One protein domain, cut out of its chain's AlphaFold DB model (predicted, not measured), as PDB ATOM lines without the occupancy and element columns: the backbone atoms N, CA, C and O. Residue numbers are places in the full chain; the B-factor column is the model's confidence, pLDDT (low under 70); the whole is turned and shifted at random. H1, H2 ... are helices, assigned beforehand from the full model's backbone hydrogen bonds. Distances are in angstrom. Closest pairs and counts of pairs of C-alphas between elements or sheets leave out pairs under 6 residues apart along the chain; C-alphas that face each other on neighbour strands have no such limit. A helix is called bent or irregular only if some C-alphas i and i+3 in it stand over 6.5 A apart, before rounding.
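This is residues 760 to 890 of the 1032 residues of the protein "C2 domain-containing protein" of Steccherinum ochraceum (UniProt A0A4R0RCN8). Crossed helices form a compact body with H6 at its core; H1, H4 and H5 cover one side, and H7 folds back from H6 on the other, with the long helix H9 crossing beside it. H3 packs on residues 833 to 834 at the last end of H6 and H2 on its residues 826 to 830, H8 lies at the opposite end of the body from H3, packed on H5 and on residues 866 to 867 of H9, and H9 runs out from there so that its far end, at Gln 890, points away from the body. The printed part has 131 residues with nine named helices, H1 to H9 in chain order, and no named strand: all helix. It is compact, with a radius of gyration of the C-alphas of 14.8 A and spans of 42 by 38 by 24 A.

The longest helix, H9, residues 866 to 890, touches H7, residues 837 to 853, closest at the C-alphas of Thr 844 and Leu 874, 6.5 A; they run opposite ways at 37 degrees, only just a steep tilt. H7 forms a helical hairpin with H6, residues 823 to 834, whose Ser 828 has its C-alpha 6.0 A from that of Val 840. H6 is the hub, touching five helices, and H6 and H9 are near each other. H1, residues 760 to 768, is about perpendicular to H6 at 85 degrees and touches it, closest at the C-alphas of Leu 768 and His 823, 5.7 A. H4, residues 788 to 802, touches H1 at a steep tilt of 58 degrees, with the C-alphas of Cys 760 and Ala 793 closest at 4.6 A. H4 and H6 only just touch, with 3 pairs of C-alphas within 8 A, the closest being Tyr 794 and Val 831, 7.1 A. H5, residues 808 to 819, touches H1 at a shallow tilt of 21 degrees, with Ala 765 and Val 818 closest, C-alphas 5.2 A apart. H2, residues 773 to 776, and H3, residues 779 to 785, touch H6, with closest C-alphas Leu 775 to Ile 830, 6.9 A, and Ser 779 to Lys 833, 5.8 A. H8, residues 855 to 862, touches H9, closest at the C-alphas of Thr 859 and Thr 867, 6.3 A. Every O i to N i+4 pair is within hydrogen-bond range in H1, H3, H6, H7 and H8, against 9 of 11 in H4, 4 of 8 in H5 and 18 of 21 in H9; H2 is too short for one.

H9 measures 36.6 A, from C-alpha 866 at (305.786, 271.491, 277.185) to C-alpha 890 at (276.727, 270.603, 254.960). H7 measures 24.3 A and H4 21.8 A. H4 and H5 are irregular: C-alphas 795 and 798 are 7.8 A apart, and 810 and 813 are 7.6 A apart. H1 begins at C-alpha 760, (291.947, 279.331, 288.903).

The two C-alphas farthest apart, Asn 807 and Gln 890, are 46.1 A apart. The printed part has no cut, and its links are tight. Mean pLDDT of the printed part is 75.9; residues 810 to 811, 813, 820 to 821 and 858 to 890 are under 70.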
ATOM      1  N   CYS A 760     292.831 280.084 289.796       90.38
ATOM      2  CA  CYS A 760     291.947 279.331 288.903       90.38
ATOM      3  C   CYS A 760     292.666 278.129 288.270       90.38
ATOM      4  O   CYS A 760     292.078 277.053 288.186       90.38
ATOM      5  N   LEU A 761     293.929 278.284 287.865       87.06
ATOM      6  CA  LEU A 761     294.716 277.222 287.240       87.06
ATOM      7  C   LEU A 761     295.047 276.091 288.232       87.06
ATOM      8  O   LEU A 761     294.853 274.925 287.898       87.06
ATOM      9  N   HIS A 762     295.400 276.427 289.478       85.81
ATOM     10  CA  HIS A 762     295.502 275.492 290.606       85.81
ATOM     11  C   HIS A 762     294.204 274.691 290.826       85.81
ATOM     12  O   HIS A 762     294.244 273.469 290.984       85.81
ATOM     13  N   ILE A 763     293.046 275.365 290.847       89.06
ATOM     14  CA  ILE A 763     291.733 274.722 291.042       89.06
ATOM     15  C   ILE A 763     291.431 273.754 289.891       89.06
ATOM     16  O   ILE A 763     291.022 272.620 290.142       89.06
ATOM     17  N   VAL A 764     291.686 274.170 288.648       88.81
ATOM     18  CA  VAL A 764     291.520 273.338 287.447       88.81
ATOM     19  C   VAL A 764     292.456 272.125 287.487       88.81
ATOM     20  O   VAL A 764     291.979 271.003 287.351       88.81
ATOM     21  N   ALA A 765     293.751 272.303 287.762       83.75
ATOM     22  CA  ALA A 765     294.720 271.208 287.870       83.75
ATOM     23  C   ALA A 765     294.338 270.184 288.953       83.75
ATOM     24  O   ALA A 765     294.328 268.978 288.704       83.75
ATOM     25  N   LYS A 766     293.974 270.667 290.149       85.94
ATOM     26  CA  LYS A 766     293.568 269.825 291.283       85.94
ATOM     27  C   LYS A 766     292.290 269.035 290.992       85.94
ATOM     28  O   LYS A 766     292.179 267.897 291.435       85.94
ATOM     29  N   HIS A 767     291.340 269.629 290.272       87.81
ATOM     30  CA  HIS A 767     290.103 268.957 289.878       87.81
ATOM     31  C   HIS A 767     290.356 267.903 288.789       87.81
ATOM     32  O   HIS A 767     289.937 266.754 288.924       87.81
ATOM     33  N   LEU A 768     291.116 268.260 287.746       85.12
ATOM     34  CA  LEU A 768     291.418 267.377 286.612       85.12
ATOM     35  C   LEU A 768     292.148 266.093 287.017       85.12
ATOM     36  O   LEU A 768     291.894 265.047 286.425       85.12
ATOM     37  N   ALA A 769     292.974 266.145 288.066       81.38
ATOM     38  CA  ALA A 769     293.665 264.981 288.619       81.38
ATOM     39  C   ALA A 769     292.731 263.889 289.196       81.38
ATOM     40  O   ALA A 769     293.203 262.786 289.476       81.38
ATOM     41  N   GLY A 770     291.433 264.171 289.383       79.75
ATOM     42  CA  GLY A 770     290.419 263.196 289.814       79.75
ATOM     43  C   GLY A 770     289.180 263.092 288.911       79.75
ATOM     44  O   GLY A 770     288.466 262.095 288.985       79.75
ATOM     45  N   SER A 771     288.920 264.065 288.032       76.94
ATOM     46  CA  SER A 771     287.641 264.224 287.316       76.94
ATOM     47  C   SER A 771     287.398 263.264 286.137       76.94
ATOM     48  O   SER A 771     286.691 263.613 285.193       76.94
ATOM     49  N   ALA A 772     288.005 262.075 286.117       72.50
ATOM     50  CA  ALA A 772     287.834 261.120 285.014       72.50
ATOM     51  C   ALA A 772     286.392 260.576 284.925       72.50
ATOM     52  O   ALA A 772     285.891 260.310 283.831       72.50
ATOM     53  N   GLU A 773     285.713 260.452 286.068       74.56
ATOM     54  CA  GLU A 773     284.350 259.914 286.175       74.56
ATOM     55  C   GLU A 773     283.267 260.950 285.798       74.56
ATOM     56  O   GLU A 773     282.201 260.575 285.306       74.56
ATOM     57  N   ASP A 774     283.561 262.255 285.890       77.69
ATOM     58  CA  ASP A 774     282.656 263.361 285.508       77.69
ATOM     59  C   ASP A 774     282.206 263.311 284.035       77.69
ATOM     60  O   ASP A 774     281.159 263.853 283.655       77.69
ATOM     61  N   LEU A 775     282.973 262.633 283.176       74.44
ATOM     62  CA  LEU A 775     282.597 262.408 281.782       74.44
ATOM     63  C   LEU A 775     281.341 261.534 281.638       74.44
ATOM     64  O   LEU A 775     280.613 261.729 280.664       74.44
ATOM     65  N   ALA A 776     281.026 260.669 282.608       78.25
ATOM     66  CA  ALA A 776     279.868 259.770 282.569       78.25
ATOM     67  C   ALA A 776     278.529 260.423 282.979       78.25
ATOM     68  O   ALA A 776     277.474 259.912 282.610       78.25
ATOM     69  N   LEU A 777     278.556 261.545 283.710       81.56
ATOM     70  CA  LEU A 777     277.356 262.273 284.167       81.56
ATOM     71  C   LEU A 777     276.541 262.872 282.997       81.56
ATOM     72  O   LEU A 777     277.071 263.051 281.900       81.56
ATOM     73  N   SER A 778     275.292 263.294 283.208       82.25
ATOM     74  CA  SER A 778     274.625 264.253 282.305       82.25
ATOM     75  C   SER A 778     275.195 265.674 282.457       82.25
ATOM     76  O   SER A 778     275.971 265.959 283.370       82.25
ATOM     77  N   SER A 779     274.818 266.602 281.569       81.12
ATOM     78  CA  SER A 779     275.184 268.022 281.703       81.12
ATOM     79  C   SER A 779     274.562 268.668 282.947       81.12
ATOM     80  O   SER A 779     275.239 269.421 283.642       81.12
ATOM     81  N   SER A 780     273.310 268.330 283.274       80.56
ATOM     82  CA  SER A 780     272.612 268.793 284.482       80.56
ATOM     83  C   SER A 780     273.223 268.246 285.774       80.56
ATOM     84  O   SER A 780     273.414 268.999 286.724       80.56
ATOM     85  N   GLU A 781     273.581 266.959 285.811       83.69
ATOM     86  CA  GLU A 781     274.254 266.371 286.978       83.69
ATOM     87  C   GLU A 781     275.641 266.990 287.167       83.69
ATOM     88  O   GLU A 781     275.978 267.390 288.278       83.69
ATOM     89  N   LEU A 782     276.402 267.182 286.085       84.31
ATOM     90  CA  LEU A 782     277.714 267.832 286.124       84.31
ATOM     91  C   LEU A 782     277.630 269.298 286.595       84.31
ATOM     92  O   LEU A 782     278.442 269.720 287.415       84.31
ATOM     93  N   GLN A 783     276.617 270.060 286.164       81.94
ATOM     94  CA  GLN A 783     276.354 271.416 286.678       81.94
ATOM     95  C   GLN A 783     275.989 271.439 288.175       81.94
ATOM     96  O   GLN A 783     276.235 272.447 288.832       81.94
ATOM     97  N   SER A 784     275.428 270.352 288.720       82.06
ATOM     98  CA  SER A 784     275.145 270.215 290.160       82.06
ATOM     99  C   SER A 784     276.311 269.643 290.979       82.06
ATOM    100  O   SER A 784     276.400 269.905 292.176       82.06
ATOM    101  N   HIS A 785     277.211 268.883 290.346       84.50
ATOM    102  CA  HIS A 785     278.372 268.263 290.989       84.50
ATOM    103  C   HIS A 785     279.524 269.261 291.183       84.50
ATOM    104  O   HIS A 785     280.166 269.289 292.233       84.50
ATOM    105  N   LEU A 786     279.774 270.113 290.184       86.38
ATOM    106  CA  LEU A 786     280.861 271.088 290.221       86.38
ATOM    107  C   LEU A 786     280.483 272.312 291.062       86.38
ATOM    108  O   LEU A 786     279.495 272.988 290.778       86.38
ATOM    109  N   THR A 787     281.314 272.669 292.043       88.75
ATOM    110  CA  THR A 787     281.097 273.888 292.842       88.75
ATOM    111  C   THR A 787     281.183 275.155 291.971       88.75
ATOM    112  O   THR A 787     281.923 275.162 290.981       88.75
ATOM    113  N   PRO A 788     280.504 276.265 292.336       86.50
ATOM    114  CA  PRO A 788     280.544 277.512 291.561       86.50
ATOM    115  C   PRO A 788     281.968 278.012 291.274       86.50
ATOM    116  O   PRO A 788     282.259 278.488 290.178       86.50
ATOM    117  N   THR A 789     282.889 277.829 292.225       90.38
ATOM    118  CA  THR A 789     284.307 278.183 292.079       90.38
ATOM    119  C   THR A 789     285.017 277.336 291.022       90.38
ATOM    120  O   THR A 789     285.809 277.871 290.246       90.38
ATOM    121  N   VAL A 790     284.727 276.030 290.944       90.81
ATOM    122  CA  VAL A 790     285.272 275.155 289.891       90.81
ATOM    123  C   VAL A 790     284.690 275.541 288.531       90.81
ATOM    124  O   VAL A 790     285.448 275.653 287.571       90.81
ATOM    125  N   GLN A 791     283.388 275.836 288.445       89.31
ATOM    126  CA  GLN A 791     282.758 276.289 287.198       89.31
ATOM    127  C   GLN A 791     283.373 277.609 286.691       89.31
ATOM    128  O   GLN A 791     283.788 277.687 285.533       89.31
ATOM    129  N   HIS A 792     283.534 278.613 287.563       90.50
ATOM    130  CA  HIS A 792     284.208 279.872 287.221       90.50
ATOM    131  C   HIS A 792     285.661 279.638 286.773       90.50
ATOM    132  O   HIS A 792     286.087 280.145 285.731       90.50
ATOM    133  N   ALA A 793     286.422 278.820 287.509       91.56
ATOM    134  CA  ALA A 793     287.801 278.498 287.155       91.56
ATOM    135  C   ALA A 793     287.894 277.816 285.777       91.56
ATOM    136  O   ALA A 793     288.666 278.269 284.932       91.56
ATOM    137  N   TYR A 794     287.061 276.803 285.503       90.50
ATOM    138  CA  TYR A 794     286.998 276.115 284.204       90.50
ATOM    139  C   TYR A 794     286.661 277.060 283.044       90.50
ATOM    140  O   TYR A 794     287.200 276.869 281.950       90.50
ATOM    141  N   ARG A 795     285.804 278.068 283.270       89.12
ATOM    142  CA  ARG A 795     285.372 279.033 282.247       89.12
ATOM    143  C   ARG A 795     286.404 280.126 281.952       89.12
ATOM    144  O   ARG A 795     286.474 280.556 280.800       89.12
ATOM    145  N   PHE A 796     287.178 280.585 282.942       90.81
ATOM    146  CA  PHE A 796     287.999 281.802 282.812       90.81
ATOM    147  C   PHE A 796     289.515 281.629 282.986       90.81
ATOM    148  O   PHE A 796     290.236 282.579 282.679       90.81
ATOM    149  N   TRP A 797     290.044 280.466 283.399       90.62
ATOM    150  CA  TRP A 797     291.496 280.313 283.636       90.62
ATOM    151  C   TRP A 797     292.363 280.705 282.428       90.62
ATOM    152  O   TRP A 797     293.382 281.371 282.598       90.62
ATOM    153  N   ILE A 798     291.928 280.368 281.206       89.25
ATOM    154  CA  ILE A 798     292.607 280.757 279.960       89.25
ATOM    155  C   ILE A 798     292.566 282.271 279.750       89.25
ATOM    156  O   ILE A 798     293.563 282.847 279.329       89.25
ATOM    157  N   GLU A 799     291.438 282.928 280.027       89.44
ATOM    158  CA  GLU A 799     291.290 284.372 279.811       89.44
ATOM    159  C   GLU A 799     292.148 285.163 280.810       89.44
ATOM    160  O   GLU A 799     292.876 286.070 280.402       89.44
ATOM    161  N   TYR A 800     292.183 284.735 282.079       90.00
ATOM    162  CA  TYR A 800     293.093 285.292 283.081       90.00
ATOM    163  C   TYR A 800     294.567 285.039 282.731       90.00
ATOM    164  O   TYR A 800     295.345 285.993 282.738       90.00
ATOM    165  N   LEU A 801     294.954 283.812 282.354       87.62
ATOM    166  CA  LEU A 801     296.324 283.484 281.927       87.62
ATOM    167  C   LEU A 801     296.761 284.329 280.719       87.62
ATOM    168  O   LEU A 801     297.845 284.910 280.732       87.62
ATOM    169  N   CYS A 802     295.890 284.479 279.716       87.50
ATOM    170  CA  CYS A 802     296.152 285.311 278.539       87.50
ATOM    171  C   CYS A 802     296.264 286.814 278.858       87.50
ATOM    172  O   CYS A 802     296.739 287.574 278.015       87.50
ATOM    173  N   SER A 803     295.822 287.249 280.045       84.94
ATOM    174  CA  SER A 803     295.927 288.637 280.512       84.94
ATOM    175  C   SER A 803     297.213 288.942 281.293       84.94
ATOM    176  O   SER A 803     297.478 290.112 281.574       84.94
ATOM    177  N   VAL A 804     298.011 287.922 281.639       83.75
ATOM    178  CA  VAL A 804     299.306 288.093 282.313       83.75
ATOM    179  C   VAL A 804     300.372 288.495 281.291       83.75
ATOM    180  O   VAL A 804     300.581 287.803 280.294       83.75
ATOM    181  N   THR A 805     301.049 289.614 281.554       75.25
ATOM    182  CA  THR A 805     302.100 290.194 280.694       75.25
ATOM    183  C   THR A 805     303.481 290.248 281.344       75.25
ATOM    184  O   THR A 805     304.478 290.278 280.632       75.25
ATOM    185  N   ASP A 806     303.544 290.225 282.677       74.25
ATOM    186  CA  ASP A 806     304.766 290.321 283.481       74.25
ATOM    187  C   ASP A 806     304.856 289.137 284.458       74.25
ATOM    188  O   ASP A 806     303.831 288.573 284.850       74.25
ATOM    189  N   ASN A 807     306.074 288.784 284.886       73.69
ATOM    190  CA  ASN A 807     306.361 287.702 285.843       73.69
ATOM    191  C   ASN A 807     305.685 286.366 285.481       73.69
ATOM    192  O   ASN A 807     305.050 285.722 286.317       73.69
ATOM    193  N   LEU A 808     305.812 285.960 284.212       72.38
ATOM    194  CA  LEU A 808     305.201 284.729 283.705       72.38
ATOM    195  C   LEU A 808     305.814 283.456 284.311       72.38
ATOM    196  O   LEU A 808     305.154 282.423 284.356       72.38
ATOM    197  N   GLU A 809     307.059 283.543 284.784       73.19
ATOM    198  CA  GLU A 809     307.836 282.424 285.331       73.19
ATOM    199  C   GLU A 809     307.116 281.761 286.519       73.19
ATOM    200  O   GLU A 809     307.004 280.536 286.563       73.19
ATOM    201  N   ASP A 810     306.503 282.572 287.392       69.12
ATOM    202  CA  ASP A 810     305.699 282.163 288.553       69.12
ATOM    203  C   ASP A 810     304.500 281.247 288.222       69.12
ATOM    204  O   ASP A 810     303.940 280.639 289.130       69.12
ATOM    205  N   LEU A 811     304.053 281.171 286.959       69.62
ATOM    206  CA  LEU A 811     302.879 280.384 286.549       69.62
ATOM    207  C   LEU A 811     303.246 279.050 285.883       69.62
ATOM    208  O   LEU A 811     302.359 278.276 285.524       69.62
ATOM    209  N   ILE A 812     304.532 278.773 285.646       70.69
ATOM    210  CA  ILE A 812     304.927 277.717 284.702       70.69
ATOM    211  C   ILE A 812     304.773 276.305 285.273       70.69
ATOM    212  O   ILE A 812     304.492 275.388 284.502       70.69
ATOM    213  N   GLU A 813     304.854 276.115 286.590       69.50
ATOM    214  CA  GLU A 813     304.545 274.819 287.213       69.50
ATOM    215  C   GLU A 813     303.042 274.492 287.106       69.50
ATOM    216  O   GLU A 813     302.674 273.394 286.688       69.50
ATOM    217  N   ASP A 814     302.167 275.473 287.342       70.31
ATOM    218  CA  ASP A 814     300.712 275.331 287.187       70.31
ATOM    219  C   ASP A 814     300.302 275.094 285.725       70.31
ATOM    220  O   ASP A 814     299.480 274.221 285.420       70.31
ATOM    221  N   VAL A 815     300.909 275.844 284.794       73.06
ATOM    222  CA  VAL A 815     300.724 275.647 283.348       73.06
ATOM    223  C   VAL A 815     301.274 274.284 282.924       73.06
ATOM    224  O   VAL A 815     300.708 273.655 282.038       73.06
ATOM    225  N   ALA A 816     302.319 273.756 283.562       70.94
ATOM    226  CA  ALA A 816     302.762 272.394 283.294       70.94
ATOM    227  C   ALA A 816     301.713 271.360 283.742       70.94
ATOM    228  O   ALA A 816     301.366 270.465 282.970       70.94
ATOM    229  N   LEU A 817     301.157 271.500 284.950       70.31
ATOM    230  CA  LEU A 817     300.210 270.542 285.539       70.31
ATOM    231  C   LEU A 817     298.916 270.354 284.725       70.31
ATOM    232  O   LEU A 817     298.439 269.224 284.603       70.31
ATOM    233  N   VAL A 818     298.366 271.414 284.122       72.56
ATOM    234  CA  VAL A 818     297.151 271.318 283.274       72.56
ATOM    235  C   VAL A 818     297.439 270.762 281.870       72.56
ATOM    236  O   VAL A 818     296.534 270.257 281.205       72.56
ATOM    237  N   PHE A 819     298.695 270.798 281.419       70.25
ATOM    238  CA  PHE A 819     299.109 270.348 280.082       70.25
ATOM    239  C   PHE A 819     299.863 269.005 280.097       70.25
ATOM    240  O   PHE A 819     300.234 268.496 279.038       70.25
ATOM    241  N   PHE A 820     300.064 268.400 281.273       64.81
ATOM    242  CA  PHE A 820     300.501 267.013 281.407       64.81
ATOM    243  C   PHE A 820     299.325 266.029 281.308       64.81
ATOM    244  O   PHE A 820     298.223 266.288 281.787       64.81
ATOM    245  N   GLY A 821     299.588 264.861 280.714       65.75
ATOM    246  CA  GLY A 821     298.586 263.809 280.526       65.75
ATOM    247  C   GLY A 821     297.415 264.256 279.646       65.75
ATOM    248  O   GLY A 821     297.574 265.080 278.747       65.75
ATOM    249  N   ASP A 822     296.232 263.715 279.926       70.69
ATOM    250  CA  ASP A 822     294.997 264.030 279.200       70.69
ATOM    251  C   ASP A 822     294.198 265.189 279.836       70.69
ATOM    252  O   ASP A 822     293.078 265.468 279.413       70.69
ATOM    253  N   HIS A 823     294.758 265.902 280.824       79.56
ATOM    254  CA  HIS A 823     294.080 266.968 281.579       79.56
ATOM    255  C   HIS A 823     293.440 268.045 280.683       79.56
ATOM    256  O   HIS A 823     292.264 268.362 280.849       79.56
ATOM    257  N   LEU A 824     294.157 268.559 279.679       78.94
ATOM    258  CA  LEU A 824     293.609 269.545 278.736       78.94
ATOM    259  C   LEU A 824     292.470 268.969 277.867       78.94
ATOM    260  O   LEU A 824     291.531 269.686 277.514       78.94
ATOM    261  N   VAL A 825     292.518 267.673 277.539       78.62
ATOM    262  CA  VAL A 825     291.459 266.982 276.783       78.62
ATOM    263  C   VAL A 825     290.216 266.824 277.660       78.62
ATOM    264  O   VAL A 825     289.117 267.179 277.229       78.62
ATOM    265  N   LEU A 826     290.407 266.380 278.904       82.12
ATOM    266  CA  LEU A 826     289.380 266.215 279.930       82.12
ATOM    267  C   LEU A 826     288.686 267.547 280.264       82.12
ATOM    268  O   LEU A 826     287.458 267.615 280.244       82.12
ATOM    269  N   TRP A 827     289.453 268.630 280.444       89.19
ATOM    270  CA  TRP A 827     288.924 269.995 280.546       89.19
ATOM    271  C   TRP A 827     288.067 270.354 279.328       89.19
ATOM    272  O   TRP A 827     286.933 270.801 279.494       89.19
ATOM    273  N   SER A 828     288.565 270.109 278.110       85.50
ATOM    274  CA  SER A 828     287.839 270.471 276.887       85.50
ATOM    275  C   SER A 828     286.499 269.736 276.770       85.50
ATOM    276  O   SER A 828     285.503 270.347 276.402       85.50
ATOM    277  N   ALA A 829     286.441 268.454 277.146       85.06
ATOM    278  CA  ALA A 829     285.214 267.659 277.129       85.06
ATOM    279  C   ALA A 829     284.215 268.088 278.223       85.06
ATOM    280  O   ALA A 829     283.008 268.099 277.986       85.06
ATOM    281  N   ILE A 830     284.702 268.501 279.399       87.50
ATOM    282  CA  ILE A 830     283.869 269.059 280.474       87.50
ATOM    283  C   ILE A 830     283.284 270.424 280.062       87.50
ATOM    284  O   ILE A 830     282.079 270.632 280.183       87.50
ATOM    285  N   VAL A 831     284.085 271.336 279.499       88.06
ATOM    286  CA  VAL A 831     283.612 272.658 279.024       88.06
ATOM    287  C   VAL A 831     282.650 272.535 277.834       88.06
ATOM    288  O   VAL A 831     281.657 273.263 277.773       88.06
ATOM    289  N   GLU A 832     282.893 271.588 276.921       87.56
ATOM    290  CA  GLU A 832     281.999 271.262 275.798       87.56
ATOM    291  C   GLU A 832     280.591 270.877 276.283       87.56
ATOM    292  O   GLU A 832     279.595 271.308 275.704       87.56
ATOM    293  N   LYS A 833     280.535 270.106 277.376       85.06
ATOM    294  CA  LYS A 833     279.339 269.521 278.000       85.06
ATOM    295  C   LYS A 833     278.603 270.471 278.958       85.06
ATOM    296  O   LYS A 833     277.395 270.330 279.135       85.06
ATOM    297  N   LEU A 834     279.315 271.422 279.566       85.19
ATOM    298  CA  LEU A 834     278.761 272.449 280.458       85.19
ATOM    299  C   LEU A 834     278.196 273.667 279.713       85.19
ATOM    300  O   LEU A 834     277.204 274.236 280.168       85.19
ATOM    301  N   TRP A 835     278.835 274.074 278.607       86.56
ATOM    302  CA  TRP A 835     278.481 275.286 277.858       86.56
ATOM    303  C   TRP A 835     278.326 275.038 276.351       86.56
ATOM    304  O   TRP A 835     277.211 275.120 275.843       86.56
ATOM    305  N   SER A 836     279.424 274.807 275.614       85.50
ATOM    306  CA  SER A 836     279.398 274.575 274.157       85.50
ATOM    307  C   SER A 836     280.782 274.237 273.584       85.50
ATOM    308  O   SER A 836     281.794 274.791 274.024       85.50
ATOM    309  N   LYS A 837     280.809 273.459 272.488       82.06
ATOM    310  CA  LYS A 837     281.958 273.326 271.564       82.06
ATOM    311  C   LYS A 837     282.561 274.678 271.159       82.06
ATOM    312  O   LYS A 837     283.776 274.789 271.026       82.06
ATOM    313  N   TYR A 838     281.733 275.712 270.982       83.88
ATOM    314  CA  TYR A 838     282.197 277.044 270.577       83.88
ATOM    315  C   TYR A 838     283.092 277.696 271.641       83.88
ATOM    316  O   TYR A 838     284.139 278.242 271.308       83.88
ATOM    317  N   VAL A 839     282.724 277.579 272.924       83.94
ATOM    318  CA  VAL A 839     283.515 278.117 274.048       83.94
ATOM    319  C   VAL A 839     284.859 277.396 274.138       83.94
ATOM    320  O   VAL A 839     285.892 278.039 274.309       83.94
ATOM    321  N   VAL A 840     284.865 276.073 273.943       86.00
ATOM    322  CA  VAL A 840     286.107 275.293 273.849       86.00
ATOM    323  C   VAL A 840     286.978 275.802 272.705       86.00
ATOM    324  O   VAL A 840     288.148 276.093 272.935       86.00
ATOM    325  N   PHE A 841     286.429 275.959 271.498       84.50
ATOM    326  CA  PHE A 841     287.176 276.441 270.334       84.50
ATOM    327  C   PHE A 841     287.759 277.848 270.555       84.50
ATOM    328  O   PHE A 841     288.955 278.048 270.351       84.50
ATOM    329  N   GLU A 842     286.951 278.801 271.034       85.94
ATOM    330  CA  GLU A 842     287.371 280.185 271.290       85.94
ATOM    331  C   GLU A 842     288.518 280.251 272.311       85.94
ATOM    332  O   GLU A 842     289.545 280.892 272.066       85.94
ATOM    333  N   LEU A 843     288.379 279.553 273.443       86.50
ATOM    334  CA  LEU A 843     289.401 279.500 274.486       86.50
ATOM    335  C   LEU A 843     290.666 278.761 274.016       86.50
ATOM    336  O   LEU A 843     291.770 279.271 274.198       86.50
ATOM    337  N   THR A 844     290.526 277.613 273.345       83.75
ATOM    338  CA  THR A 844     291.655 276.857 272.759       83.75
ATOM    339  C   THR A 844     292.440 277.718 271.761       83.75
ATOM    340  O   THR A 844     293.671 277.690 271.747       83.75
ATOM    341  N   TRP A 845     291.749 278.541 270.965       82.75
ATOM    342  CA  TRP A 845     292.363 279.474 270.019       82.75
ATOM    343  C   TRP A 845     293.078 280.648 270.708       82.75
ATOM    344  O   TRP A 845     294.231 280.933 270.372       82.75
ATOM    345  N   LYS A 846     292.446 281.299 271.705       85.50
ATOM    346  CA  LYS A 846     293.089 282.338 272.544       85.50
ATOM    347  C   LYS A 846     294.396 281.810 273.146       85.50
ATOM    348  O   LYS A 846     295.441 282.442 273.004       85.50
ATOM    349  N   LEU A 847     294.327 280.621 273.744       85.06
ATOM    350  CA  LEU A 847     295.435 279.940 274.403       85.06
ATOM    351  C   LEU A 847     296.582 279.605 273.438       85.06
ATOM    352  O   LEU A 847     297.740 279.871 273.751       85.06
ATOM    353  N   MET A 848     296.272 279.080 272.246       79.50
ATOM    354  CA  MET A 848     297.279 278.803 271.216       79.50
ATOM    355  C   MET A 848     297.992 280.084 270.765       79.50
ATOM    356  O   MET A 848     299.220 280.113 270.716       79.50
ATOM    357  N   LYS A 849     297.242 281.160 270.492       82.31
ATOM    358  CA  LYS A 849     297.814 282.452 270.080       82.31
ATOM    359  C   LYS A 849     298.701 283.063 271.170       82.31
ATOM    360  O   LYS A 849     299.765 283.607 270.870       82.31
ATOM    361  N   TRP A 850     298.278 282.981 272.430       85.19
ATOM    362  CA  TRP A 850     299.072 283.441 273.569       85.19
ATOM    363  C   TRP A 850     300.362 282.623 273.732       85.19
ATOM    364  O   TRP A 850     301.426 283.207 273.935       85.19
ATOM    365  N   ALA A 851     300.301 281.299 273.581       78.44
ATOM    366  CA  ALA A 851     301.472 280.435 273.713       78.44
ATOM    367  C   ALA A 851     302.483 280.607 272.566       78.44
ATOM    368  O   ALA A 851     303.684 280.559 272.814       78.44
ATOM    369  N   ASP A 852     302.016 280.862 271.340       77.44
ATOM    370  CA  ASP A 852     302.862 281.234 270.197       77.44
ATOM    371  C   ASP A 852     303.574 282.578 270.452       77.44
ATOM    372  O   ASP A 852     304.798 282.675 270.366       77.44
ATOM    373  N   THR A 853     302.827 283.585 270.923       81.50
ATOM    374  CA  THR A 853     303.368 284.906 271.304       81.50
ATOM    375  C   THR A 853     304.432 284.811 272.413       81.50
ATOM    376  O   THR A 853     305.393 285.576 272.413       81.50
ATOM    377  N   ASN A 854     304.293 283.856 273.340       77.62
ATOM    378  CA  ASN A 854     305.202 283.644 274.474       77.62
ATOM    379  C   ASN A 854     306.183 282.469 274.278       77.62
ATOM    380  O   ASN A 854     306.846 282.055 275.234       77.62
ATOM    381  N   ALA A 855     306.311 281.923 273.062       73.50
ATOM    382  CA  ALA A 855     306.999 280.652 272.824       73.50
ATOM    383  C   ALA A 855     308.447 280.621 273.348       73.50
ATOM    384  O   ALA A 855     308.862 279.619 273.932       73.50
ATOM    385  N   LEU A 856     309.199 281.720 273.206       71.00
ATOM    386  CA  LEU A 856     310.575 281.833 273.705       71.00
ATOM    387  C   LEU A 856     310.646 281.652 275.230       71.00
ATOM    388  O   LEU A 856     311.387 280.791 275.710       71.00
ATOM    389  N   VAL A 857     309.825 282.395 275.979       71.19
ATOM    390  CA  VAL A 857     309.739 282.329 277.449       71.19
ATOM    391  C   VAL A 857     309.380 280.906 277.891       71.19
ATOM    392  O   VAL A 857     310.086 280.301 278.699       71.19
ATOM    393  N   LEU A 858     308.356 280.318 277.266       69.06
ATOM    394  CA  LEU A 858     307.912 278.954 277.557       69.06
ATOM    395  C   LEU A 858     308.999 277.901 277.255       69.06
ATOM    396  O   LEU A 858     309.179 276.976 278.052       69.06
ATOM    397  N   THR A 859     309.768 278.036 276.162       66.88
ATOM    398  CA  THR A 859     310.885 277.113 275.862       66.88
ATOM    399  C   THR A 859     312.039 277.203 276.857       66.88
ATOM    400  O   THR A 859     312.627 276.168 277.173       66.88
ATOM    401  N   HIS A 860     312.361 278.401 277.355       63.81
ATOM    402  CA  HIS A 860     313.478 278.604 278.280       63.81
ATOM    403  C   HIS A 860     313.209 278.030 279.674       63.81
ATOM    404  O   HIS A 860     314.115 277.457 280.275       63.81
ATOM    405  N   LEU A 861     311.976 278.159 280.168       56.34
ATOM    406  CA  LEU A 861     311.638 277.875 281.568       56.34
ATOM    407  C   LEU A 861     311.089 276.458 281.802       56.34
ATOM    408  O   LEU A 861     311.231 275.924 282.895       56.34
ATOM    409  N   SER A 862     310.506 275.819 280.779       56.38
ATOM    410  CA  SER A 862     309.940 274.458 280.885       56.38
ATOM    411  C   SER A 862     310.662 273.389 280.050       56.38
ATOM    412  O   SER A 862     310.361 272.194 280.131       56.38
ATOM    413  N   GLY A 863     311.628 273.808 279.229       58.81
ATOM    414  CA  GLY A 863     312.309 272.955 278.265       58.81
ATOM    415  C   GLY A 863     311.421 272.504 277.095       58.81
ATOM    416  O   GLY A 863     310.212 272.711 277.041       58.81
ATOM    417  N   PHE A 864     312.038 271.823 276.128       51.53
ATOM    418  CA  PHE A 864     311.449 271.501 274.816       51.53
ATOM    419  C   PHE A 864     310.247 270.519 274.837       51.53
ATOM    420  O   PHE A 864     309.773 270.094 273.783       51.53
ATOM    421  N   ARG A 865     309.769 270.092 276.015       56.38
ATOM    422  CA  ARG A 865     308.646 269.148 276.146       56.38
ATOM    423  C   ARG A 865     307.291 269.848 276.166       56.38
ATOM    424  O   ARG A 865     306.421 269.446 275.399       56.38
ATOM    425  N   ILE A 866     307.114 270.886 276.990       57.78
ATOM    426  CA  ILE A 866     305.786 271.491 277.185       57.78
ATOM    427  C   ILE A 866     305.335 272.216 275.922       57.78
ATOM    428  O   ILE A 866     304.267 271.908 275.413       57.78
ATOM    429  N   THR A 867     306.164 273.077 275.325       58.16
ATOM    430  CA  THR A 867     305.821 273.757 274.059       58.16
ATOM    431  C   THR A 867     305.504 272.790 272.915       58.16
ATOM    432  O   THR A 867     304.628 273.078 272.096       58.16
ATOM    433  N   LYS A 868     306.146 271.615 272.874       60.50
ATOM    434  CA  LYS A 868     305.868 270.578 271.871       60.50
ATOM    435  C   LYS A 868     304.534 269.863 272.105       60.50
ATOM    436  O   LYS A 868     303.807 269.643 271.141       60.50
ATOM    437  N   GLU A 869     304.197 269.495 273.339       59.81
ATOM    438  CA  GLU A 869     302.902 268.854 273.620       59.81
ATOM    439  C   GLU A 869     301.741 269.849 273.637       59.81
ATOM    440  O   GLU A 869     300.662 269.523 273.154       59.81
ATOM    441  N   LEU A 870     301.977 271.090 274.065       62.81
ATOM    442  CA  LEU A 870     301.025 272.194 273.998       62.81
ATOM    443  C   LEU A 870     300.625 272.477 272.543       62.81
ATOM    444  O   LEU A 870     299.442 272.419 272.214       62.81
ATOM    445  N   THR A 871     301.589 272.681 271.636       62.22
ATOM    446  CA  THR A 871     301.277 272.855 270.203       62.22
ATOM    447  C   THR A 871     300.651 271.595 269.597       62.22
ATOM    448  O   THR A 871     299.623 271.679 268.929       62.22
ATOM    449  N   ARG A 872     301.189 270.398 269.869       64.94
ATOM    450  CA  ARG A 872     300.647 269.131 269.337       64.94
ATOM    451  C   ARG A 872     299.253 268.784 269.877       64.94
ATOM    452  O   ARG A 872     298.508 268.071 269.204       64.94
ATOM    453  N   GLY A 873     298.903 269.224 271.082       64.38
ATOM    454  CA  GLY A 873     297.592 269.046 271.707       64.38
ATOM    455  C   GLY A 873     296.566 270.029 271.152       64.38
ATOM    456  O   GLY A 873     295.565 269.600 270.577       64.38
ATOM    457  N   LEU A 874     296.857 271.332 271.247       66.69
ATOM    458  CA  LEU A 874     295.973 272.401 270.770       66.69
ATOM    459  C   LEU A 874     295.670 272.257 269.271       66.69
ATOM    460  O   LEU A 874     294.502 272.277 268.892       66.69
ATOM    461  N   THR A 875     296.680 272.000 268.429       65.44
ATOM    462  CA  THR A 875     296.476 271.815 266.980       65.44
ATOM    463  C   THR A 875     295.576 270.617 266.671       65.44
ATOM    464  O   THR A 875     294.669 270.740 265.851       65.44
ATOM    465  N   ARG A 876     295.754 269.469 267.347       66.69
ATOM    466  CA  ARG A 876     294.873 268.299 267.153       66.69
ATOM    467  C   ARG A 876     293.431 268.594 267.566       66.69
ATOM    468  O   ARG A 876     292.515 268.194 266.851       66.69
ATOM    469  N   ARG A 877     293.219 269.295 268.687       67.25
ATOM    470  CA  ARG A 877     291.866 269.598 269.178       67.25
ATOM    471  C   ARG A 877     291.167 270.647 268.308       67.25
ATOM    472  O   ARG A 877     290.006 270.442 267.966       67.25
ATOM    473  N   LEU A 878     291.875 271.695 267.874       65.88
ATOM    474  CA  LEU A 878     291.353 272.697 266.936       65.88
ATOM    475  C   LEU A 878     290.940 272.068 265.600       65.88
ATOM    476  O   LEU A 878     289.818 272.309 265.167       65.88
ATOM    477  N   LEU A 879     291.776 271.207 265.006       66.56
ATOM    478  CA  LEU A 879     291.414 270.454 263.796       66.56
ATOM    479  C   LEU A 879     290.134 269.630 264.019       66.56
ATOM    480  O   LEU A 879     289.159 269.830 263.303       66.56
ATOM    481  N   SER A 880     290.071 268.833 265.095       67.12
ATOM    482  CA  SER A 880     288.886 268.008 265.398       67.12
ATOM    483  C   SER A 880     287.595 268.799 265.665       67.12
ATOM    484  O   SER A 880     286.506 268.241 265.559       67.12
ATOM    485  N   HIS A 881     287.689 270.086 266.020       64.31
ATOM    486  CA  HIS A 881     286.526 270.972 266.124       64.31
ATOM    487  C   HIS A 881     286.193 271.656 264.792       64.31
ATOM    488  O   HIS A 881     285.016 271.887 264.525       64.31
ATOM    489  N   MET A 882     287.187 271.957 263.951       59.50
ATOM    490  CA  MET A 882     286.958 272.500 262.610       59.50
ATOM    491  C   MET A 882     286.266 271.485 261.698       59.50
ATOM    492  O   MET A 882     285.300 271.858 261.043       59.50
ATOM    493  N   ASP A 883     286.695 270.218 261.706       58.72
ATOM    494  CA  ASP A 883     286.088 269.159 260.885       58.72
ATOM    495  C   ASP A 883     284.571 269.043 261.153       58.72
ATOM    496  O   ASP A 883     283.760 269.068 260.229       58.72
ATOM    497  N   VAL A 884     284.173 269.048 262.432       55.00
ATOM    498  CA  VAL A 884     282.761 268.997 262.860       55.00
ATOM    499  C   VAL A 884     281.989 270.271 262.493       55.00
ATOM    500  O   VAL A 884     280.836 270.189 262.079       55.00
ATOM    501  N   LEU A 885     282.611 271.451 262.607       52.03
ATOM    502  CA  LEU A 885     281.983 272.712 262.195       52.03
ATOM    503  C   LEU A 885     281.771 272.791 260.674       52.03
ATOM    504  O   LEU A 885     280.848 273.474 260.237       52.03
ATOM    505  N   PHE A 886     282.578 272.093 259.868       51.22
ATOM    506  CA  PHE A 886     282.328 271.958 258.431       51.22
ATOM    507  C   PHE A 886     281.197 270.963 258.124       51.22
ATOM    508  O   PHE A 886     280.350 271.281 257.286       51.22
ATOM    509  N   ASP A 887     281.106 269.825 258.822       47.47
ATOM    510  CA  ASP A 887     279.987 268.875 258.669       47.47
ATOM    511  C   ASP A 887     278.623 269.508 259.018       47.47
ATOM    512  O   ASP A 887     277.669 269.393 258.242       47.47
ATOM    513  N   ASP A 888     278.532 270.261 260.123       42.38
ATOM    514  CA  ASP A 888     277.298 270.965 260.523       42.38
ATOM    515  C   ASP A 888     276.849 272.030 259.489       42.38
ATOM    516  O   ASP A 888     275.665 272.368 259.410       42.38
ATOM    517  N   THR A 889     277.757 272.529 258.636       41.69
ATOM    518  CA  THR A 889     277.394 273.425 257.515       41.69
ATOM    519  C   THR A 889     276.941 272.702 256.245       41.69
ATOM    520  O   THR A 889     276.295 273.328 255.407       41.69
ATOM    521  N   GLN A 890     277.219 271.402 256.094       39.25
ATOM    522  CA  GLN A 890     276.727 270.603 254.960       39.25
ATOM    523  C   GLN A 890     275.376 269.931 255.252       39.25
ATOM    524  O   GLN A 890     274.596 269.691 254.333       39.25
TER     525      GLN A 890